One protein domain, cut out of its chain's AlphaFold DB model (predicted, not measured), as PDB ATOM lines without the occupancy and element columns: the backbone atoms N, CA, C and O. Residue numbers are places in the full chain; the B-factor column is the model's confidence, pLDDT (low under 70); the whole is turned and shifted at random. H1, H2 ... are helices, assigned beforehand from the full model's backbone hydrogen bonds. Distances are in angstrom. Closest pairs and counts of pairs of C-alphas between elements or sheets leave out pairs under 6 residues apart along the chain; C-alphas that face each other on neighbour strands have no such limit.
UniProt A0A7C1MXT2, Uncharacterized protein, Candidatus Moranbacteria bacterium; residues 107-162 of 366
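AT A GLANCE: This is residues 107 to 162 of the 366 residues of an uncharacterized protein of Candidatus Moranbacteria bacterium (UniProt A0A7C1MXT2). A long straight helix, H2, and a second long helix, H1, make an open V, with a four-residue link at its point and nothing packed between the arms. Both arms stick out, with residues 107 to 130 and 144 to 162 standing free. The printed part has 56 residues with two named helices, H1 then H2, and no named strand; the class is all helix. It is extended, with a radius of gyration of the C-alphas of 17.5 A, and flat, spanning 43 by 38 by 6 A.

HOW THE PARTS SIT: H2, residues 137 to 162, and H1, residues 108 to 132, are only just apart, their closest C-alphas being 8.4 A from each other. In both helices every O i to N i+4 pair is within hydrogen-bond range.

IN THESE COORDINATES: H2 is 36.4 A long, from C-alpha 137 at (-27.326, -34.188, -5.285) to C-alpha 162 at (-3.335, -25.650, 20.735). H1 is 36.3 A long and begins with C-alpha 108 at (-35.381, -41.676, 38.134).

THE WHOLE: The two C-alphas farthest apart, those of Ser 107 and Val 138, are 48.6 A apart. The printed part has no cut, and the link from H1 to H2 is tight. The mean pLDDT of the printed part is 77.8; residue 107 and residues 127 to 135 are under 70.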
ATOM      1  N   SER A 107     -32.038 -44.878  39.574       67.62
ATOM      2  CA  SER A 107     -32.475 -43.514  39.864       67.62
ATOM      3  C   SER A 107     -33.368 -42.994  38.730       67.62
ATOM      4  O   SER A 107     -33.103 -43.219  37.547       67.62
ATOM      5  N   PHE A 108     -34.448 -42.295  39.085       72.94
ATOM      6  CA  PHE A 108     -35.381 -41.676  38.134       72.94
ATOM      7  C   PHE A 108     -34.657 -40.879  37.030       72.94
ATOM      8  O   PHE A 108     -35.065 -40.890  35.869       72.94
ATOM      9  N   LEU A 109     -33.531 -40.251  37.383       71.00
ATOM     10  CA  LEU A 109     -32.673 -39.505  36.465       71.00
ATOM     11  C   LEU A 109     -32.035 -40.382  35.383       71.00
ATOM     12  O   LEU A 109     -32.016 -39.975  34.226       71.00
ATOM     13  N   TYR A 110     -31.557 -41.581  35.728       77.50
ATOM     14  CA  TYR A 110     -30.940 -42.492  34.762       77.50
ATOM     15  C   TYR A 110     -31.953 -42.968  33.715       77.50
ATOM     16  O   TYR A 110     -31.686 -42.903  32.518       77.50
ATOM     17  N   LYS A 111     -33.165 -43.337  34.155       80.06
ATOM     18  CA  LYS A 111     -34.271 -43.685  33.246       80.06
ATOM     19  C   LYS A 111     -34.663 -42.515  32.339       80.06
ATOM     20  O   LYS A 111     -34.879 -42.714  31.148       80.06
ATOM     21  N   LYS A 112     -34.711 -41.292  32.880       82.62
ATOM     22  CA  LYS A 112     -35.045 -40.084  32.109       82.62
ATOM     23  C   LYS A 112     -33.963 -39.721  31.084       82.62
ATOM     24  O   LYS A 112     -34.297 -39.238  30.006       82.62
ATOM     25  N   LEU A 113     -32.688 -39.952  31.404       82.19
ATOM     26  CA  LEU A 113     -31.570 -39.760  30.475       82.19
ATOM     27  C   LEU A 113     -31.600 -40.777  29.335       82.19
ATOM     28  O   LEU A 113     -31.515 -40.368  28.183       82.19
ATOM     29  N   LEU A 114     -31.797 -42.062  29.644       83.69
ATOM     30  CA  LEU A 114     -31.935 -43.111  28.628       83.69
ATOM     31  C   LEU A 114     -33.078 -42.810  27.655       83.69
ATOM     32  O   LEU A 114     -32.847 -42.766  26.452       83.69
ATOM     33  N   GLN A 115     -34.263 -42.469  28.173       85.38
ATOM     34  CA  GLN A 115     -35.395 -42.062  27.332       85.38
ATOM     35  C   GLN A 115     -35.084 -40.848  26.454       85.38
ATOM     36  O   GLN A 115     -35.599 -40.738  25.344       85.38
ATOM     37  N   ARG A 116     -34.279 -39.901  26.948       82.12
ATOM     38  CA  ARG A 116     -33.913 -38.715  26.171       82.12
ATOM     39  C   ARG A 116     -32.903 -39.048  25.075       82.12
ATOM     40  O   ARG A 116     -33.028 -38.502  23.987       82.12
ATOM     41  N   CYS A 117     -31.956 -39.945  25.338       80.31
ATOM     42  CA  CYS A 117     -31.018 -40.428  24.327       80.31
ATOM     43  C   CYS A 117     -31.723 -41.234  23.230       80.31
ATOM     44  O   CYS A 117     -31.433 -41.021  22.058       80.31
ATOM     45  N   GLU A 118     -32.672 -42.103  23.589       81.38
ATOM     46  CA  GLU A 118     -33.462 -42.864  22.609       81.38
ATOM     47  C   GLU A 118     -34.292 -41.936  21.716       81.38
ATOM     48  O   GLU A 118     -34.190 -42.017  20.494       81.38
ATOM     49  N   LYS A 119     -35.015 -40.972  22.307       82.88
ATOM     50  CA  LYS A 119     -35.768 -39.966  21.536       82.88
ATOM     51  C   LYS A 119     -34.879 -39.146  20.611       82.88
ATOM     52  O   LYS A 119     -35.253 -38.895  19.473       82.88
ATOM     53  N   PHE A 120     -33.697 -38.755  21.084       80.44
ATOM     54  CA  PHE A 120     -32.750 -38.010  20.265       80.44
ATOM     55  C   PHE A 120     -32.256 -38.845  19.078       80.44
ATOM     56  O   PHE A 120     -32.182 -38.332  17.967       80.44
ATOM     57  N   GLY A 121     -31.967 -40.135  19.278       76.06
ATOM     58  CA  GLY A 121     -31.590 -41.045  18.194       76.06
ATOM     59  C   GLY A 121     -32.691 -41.211  17.143       76.06
ATOM     60  O   GLY A 121     -32.414 -41.147  15.944       76.06
ATOM     61  N   GLU A 122     -33.945 -41.358  17.577       77.25
ATOM     62  CA  GLU A 122     -35.095 -41.444  16.672       77.25
ATOM     63  C   GLU A 122     -35.302 -40.142  15.886       77.25
ATOM     64  O   GLU A 122     -35.364 -40.183  14.657       77.25
ATOM     65  N   GLU A 123     -35.310 -38.987  16.558       75.44
ATOM     66  CA  GLU A 123     -35.441 -37.667  15.923       75.44
ATOM     67  C   GLU A 123     -34.318 -37.394  14.913       75.44
ATOM     68  O   GLU A 123     -34.573 -36.863  13.831       75.44
ATOM     69  N   LEU A 124     -33.086 -37.815  15.211       72.00
ATOM     70  CA  LEU A 124     -31.939 -37.636  14.319       72.00
ATOM     71  C   LEU A 124     -32.007 -38.574  13.105       72.00
ATOM     72  O   LEU A 124     -31.668 -38.179  11.988       72.00
ATOM     73  N   SER A 125     -32.499 -39.802  13.286       71.38
ATOM     74  CA  SER A 125     -32.685 -40.762  12.189       71.38
ATOM     75  C   SER A 125     -33.825 -40.365  11.239       71.38
ATOM     76  O   SER A 125     -33.689 -40.477  10.021       71.38
ATOM     77  N   VAL A 126     -34.928 -39.834  11.775       70.12
ATOM     78  CA  VAL A 126     -36.064 -39.338  10.986       70.12
ATOM     79  C   VAL A 126     -35.721 -37.998  10.333       70.12
ATOM     80  O   VAL A 126     -36.022 -37.783   9.158       70.12
ATOM     81  N   GLY A 127     -35.027 -37.113  11.054       66.44
ATOM     82  CA  GLY A 127     -34.533 -35.842  10.530       66.44
ATOM     83  C   GLY A 127     -33.550 -36.033   9.376       66.44
ATOM     84  O   GLY A 127     -33.711 -35.412   8.332       66.44
ATOM     85  N   SER A 128     -32.581 -36.941   9.515       64.81
ATOM     86  CA  SER A 128     -31.585 -37.206   8.466       64.81
ATOM     87  C   SER A 128     -32.191 -37.833   7.210       64.81
ATOM     88  O   SER A 128     -31.846 -37.410   6.110       64.81
ATOM     89  N   ARG A 129     -33.148 -38.764   7.336       58.34
ATOM     90  CA  ARG A 129     -33.854 -39.329   6.169       58.34
ATOM     91  C   ARG A 129     -34.669 -38.273   5.418       58.34
ATOM     92  O   ARG A 129     -34.543 -38.159   4.204       58.34
ATOM     93  N   ASN A 130     -35.405 -37.425   6.140       60.66
ATOM     94  CA  ASN A 130     -36.184 -36.339   5.535       60.66
ATOM     95  C   ASN A 130     -35.314 -35.230   4.919       60.66
ATOM     96  O   ASN A 130     -35.760 -34.528   4.013       60.66
ATOM     97  N   VAL A 131     -34.088 -35.048   5.415       59.47
ATOM     98  CA  VAL A 131     -33.102 -34.132   4.833       59.47
ATOM     99  C   VAL A 131     -32.544 -34.724   3.539       59.47
ATOM    100  O   VAL A 131     -32.555 -34.051   2.516       59.47
ATOM    101  N   ILE A 132     -32.139 -35.996   3.534       58.62
ATOM    102  CA  ILE A 132     -31.552 -36.643   2.350       58.62
ATOM    103  C   ILE A 132     -32.554 -36.721   1.185       58.62
ATOM    104  O   ILE A 132     -32.165 -36.515   0.041       58.62
ATOM    105  N   GLU A 133     -33.847 -36.927   1.451       58.34
ATOM    106  CA  GLU A 133     -34.875 -36.999   0.399       58.34
ATOM    107  C   GLU A 133     -35.261 -35.637  -0.212       58.34
ATOM    108  O   GLU A 133     -35.851 -35.590  -1.290       58.34
ATOM    109  N   ARG A 134     -34.938 -34.512   0.444       59.19
ATOM    110  CA  ARG A 134     -35.372 -33.164   0.015       59.19
ATOM    111  C   ARG A 134     -34.304 -32.347  -0.708       59.19
ATOM    112  O   ARG A 134     -34.630 -31.298  -1.269       59.19
ATOM    113  N   PHE A 135     -33.050 -32.793  -0.724       61.91
ATOM    114  CA  PHE A 135     -31.963 -32.074  -1.385       61.91
ATOM    115  C   PHE A 135     -31.487 -32.810  -2.641       61.91
ATOM    116  O   PHE A 135     -31.094 -33.969  -2.598       61.91
ATOM    117  N   SER A 136     -31.493 -32.102  -3.774       73.50
ATOM    118  CA  SER A 136     -30.818 -32.544  -4.999       73.50
ATOM    119  C   SER A 136     -29.329 -32.797  -4.724       73.50
ATOM    120  O   SER A 136     -28.710 -32.055  -3.958       73.50
ATOM    121  N   VAL A 137     -28.748 -33.802  -5.389       75.94
ATOM    122  CA  VAL A 137     -27.326 -34.188  -5.285       75.94
ATOM    123  C   VAL A 137     -26.391 -32.985  -5.465       75.94
ATOM    124  O   VAL A 137     -25.411 -32.857  -4.737       75.94
ATOM    125  N   VAL A 138     -26.745 -32.039  -6.342       75.00
ATOM    126  CA  VAL A 138     -25.974 -30.803  -6.576       75.00
ATOM    127  C   VAL A 138     -25.980 -29.888  -5.344       75.00
ATOM    128  O   VAL A 138     -24.953 -29.333  -4.963       75.00
ATOM    129  N   LYS A 139     -27.122 -29.769  -4.655       75.88
ATOM    130  CA  LYS A 139     -27.226 -28.970  -3.422       75.88
ATOM    131  C   LYS A 139     -26.478 -29.623  -2.261       75.88
ATOM    132  O   LYS A 139     -25.886 -28.913  -1.455       75.88
ATOM    133  N   LEU A 140     -26.480 -30.956  -2.192       80.81
ATOM    134  CA  LEU A 140     -25.699 -31.710  -1.207       80.81
ATOM    135  C   LEU A 140     -24.194 -31.567  -1.443       80.81
ATOM    136  O   LEU A 140     -23.443 -31.412  -0.483       80.81
ATOM    137  N   TRP A 141     -23.759 -31.559  -2.703       79.75
ATOM    138  CA  TRP A 141     -22.356 -31.354  -3.047       79.75
ATOM    139  C   TRP A 141     -21.883 -29.950  -2.650       79.75
ATOM    140  O   TRP A 141     -20.905 -29.822  -1.914       79.75
ATOM    141  N   ASN A 142     -22.656 -28.911  -2.977       79.94
ATOM    142  CA  ASN A 142     -22.351 -27.541  -2.548       79.94
ATOM    143  C   ASN A 142     -22.359 -27.396  -1.017       79.94
ATOM    144  O   ASN A 142     -21.476 -26.760  -0.444       79.94
ATOM    145  N   ALA A 143     -23.309 -28.038  -0.327       81.12
ATOM    146  CA  ALA A 143     -23.329 -28.065   1.133       81.12
ATOM    147  C   ALA A 143     -22.094 -28.773   1.719       81.12
ATOM    148  O   ALA A 143     -21.577 -28.336   2.747       81.12
ATOM    149  N   SER A 144     -21.588 -29.824   1.065       85.31
ATOM    150  CA  SER A 144     -20.373 -30.524   1.496       85.31
ATOM    151  C   SER A 144     -19.119 -29.656   1.359       85.31
ATOM    152  O   SER A 144     -18.277 -29.667   2.256       85.31
ATOM    153  N   ILE A 145     -19.036 -28.837   0.304       87.50
ATOM    154  CA  ILE A 145     -17.938 -27.883   0.099       87.50
ATOM    155  C   ILE A 145     -17.965 -26.809   1.188       87.50
ATOM    156  O   ILE A 145     -16.957 -26.569   1.849       87.50
ATOM    157  N   ILE A 146     -19.137 -26.219   1.446       87.25
ATOM    158  CA  ILE A 146     -19.305 -25.211   2.503       87.25
ATOM    159  C   ILE A 146     -18.950 -25.806   3.874       87.25
ATOM    160  O   ILE A 146     -18.236 -25.181   4.661       87.25
ATOM    161  N   ALA A 147     -19.394 -27.034   4.157       86.50
ATOM    162  CA  ALA A 147     -19.067 -27.727   5.398       86.50
ATOM    163  C   ALA A 147     -17.560 -27.996   5.535       86.50
ATOM    164  O   ALA A 147     -17.010 -27.807   6.619       86.50
ATOM    165  N   ALA A 148     -16.881 -28.385   4.453       90.69
ATOM    166  CA  ALA A 148     -15.437 -28.600   4.448       90.69
ATOM    167  C   ALA A 148     -14.661 -27.302   4.718       90.69
ATOM    168  O   ALA A 148     -13.712 -27.316   5.499       90.69
ATOM    169  N   ILE A 149     -15.098 -26.172   4.153       91.00
ATOM    170  CA  ILE A 149     -14.493 -24.855   4.402       91.00
ATOM    171  C   ILE A 149     -14.667 -24.452   5.870       91.00
ATOM    172  O   ILE A 149     -13.694 -24.100   6.539       91.00
ATOM    173  N   LEU A 150     -15.887 -24.559   6.410       88.50
ATOM    174  CA  LEU A 150     -16.167 -24.254   7.817       88.50
ATOM    175  C   LEU A 150     -15.363 -25.154   8.762       88.50
ATOM    176  O   LEU A 150     -14.794 -24.678   9.747       88.50
ATOM    177  N   PHE A 151     -15.266 -26.445   8.442       92.25
ATOM    178  CA  PHE A 151     -14.459 -27.395   9.197       92.25
ATOM    179  C   PHE A 151     -12.963 -27.067   9.105       92.25
ATOM    180  O   PHE A 151     -12.276 -27.097  10.123       92.25
ATOM    181  N   GLY A 152     -12.460 -26.673   7.933       92.38
ATOM    182  CA  GLY A 152     -11.086 -26.209   7.730       92.38
ATOM    183  C   GLY A 152     -10.756 -24.975   8.572       92.38
ATOM    184  O   GLY A 152      -9.760 -24.956   9.290       92.38
ATOM    185  N   MET A 153     -11.638 -23.972   8.579       90.94
ATOM    186  CA  MET A 153     -11.468 -22.776   9.412       90.94
ATOM    187  C   MET A 153     -11.492 -23.112  10.911       90.94
ATOM    188  O   MET A 153     -10.652 -22.641  11.683       90.94
ATOM    189  N   PHE A 154     -12.414 -23.972  11.343       89.94
ATOM    190  CA  PHE A 154     -12.505 -24.387  12.743       89.94
ATOM    191  C   PHE A 154     -11.298 -25.229  13.191       89.94
ATOM    192  O   PHE A 154     -10.735 -25.018  14.265       89.94
ATOM    193  N   THR A 155     -10.854 -26.166  12.358       88.19
ATOM    194  CA  THR A 155      -9.674 -26.994  12.645       88.19
ATOM    195  C   THR A 155      -8.398 -26.169  12.652       88.19
ATOM    196  O   THR A 155      -7.603 -26.327  13.576       88.19
ATOM    197  N   MET A 156      -8.230 -25.223  11.725       83.25
ATOM    198  CA  MET A 156      -7.088 -24.307  11.739       83.25
ATOM    199  C   MET A 156      -7.065 -23.446  12.998       83.25
ATOM    200  O   MET A 156      -6.031 -23.357  13.652       83.25
ATOM    201  N   THR A 157      -8.196 -22.872  13.412       82.50
ATOM    202  CA  THR A 157      -8.244 -22.090  14.662       82.50
ATOM    203  C   THR A 157      -7.915 -22.936  15.896       82.50
ATOM    204  O   THR A 157      -7.205 -22.464  16.786       82.50
ATOM    205  N   MET A 158      -8.346 -24.201  15.939       81.44
ATOM    206  CA  MET A 158      -7.953 -25.154  16.983       81.44
ATOM    207  C   MET A 158      -6.458 -25.492  16.940       81.44
ATOM    208  O   MET A 158      -5.812 -25.490  17.988       81.44
ATOM    209  N   ILE A 159      -5.893 -25.727  15.752       82.81
ATOM    210  CA  ILE A 159      -4.460 -25.987  15.549       82.81
ATOM    211  C   ILE A 159      -3.640 -24.783  16.018       82.81
ATOM    212  O   ILE A 159      -2.754 -24.944  16.852       82.81
ATOM    213  N   TYR A 160      -3.980 -23.563  15.596       75.94
ATOM    214  CA  TYR A 160      -3.287 -22.351  16.039       75.94
ATOM    215  C   TYR A 160      -3.379 -22.139  17.550       75.94
ATOM    216  O   TYR A 160      -2.403 -21.736  18.184       75.94
ATOM    217  N   ARG A 161      -4.539 -22.435  18.143       77.38
ATOM    218  CA  ARG A 161      -4.766 -22.266  19.580       77.38
ATOM    219  C   ARG A 161      -4.039 -23.311  20.430       77.38
ATOM    220  O   ARG A 161      -3.625 -22.976  21.537       77.38
ATOM    221  N   HIS A 162      -3.903 -24.547  19.951       78.50
ATOM    222  CA  HIS A 162      -3.335 -25.650  20.735       78.50
ATOM    223  C   HIS A 162      -1.882 -25.999  20.399       78.50
ATOM    224  O   HIS A 162      -1.167 -26.450  21.289       78.50
TER     225      HIS A 162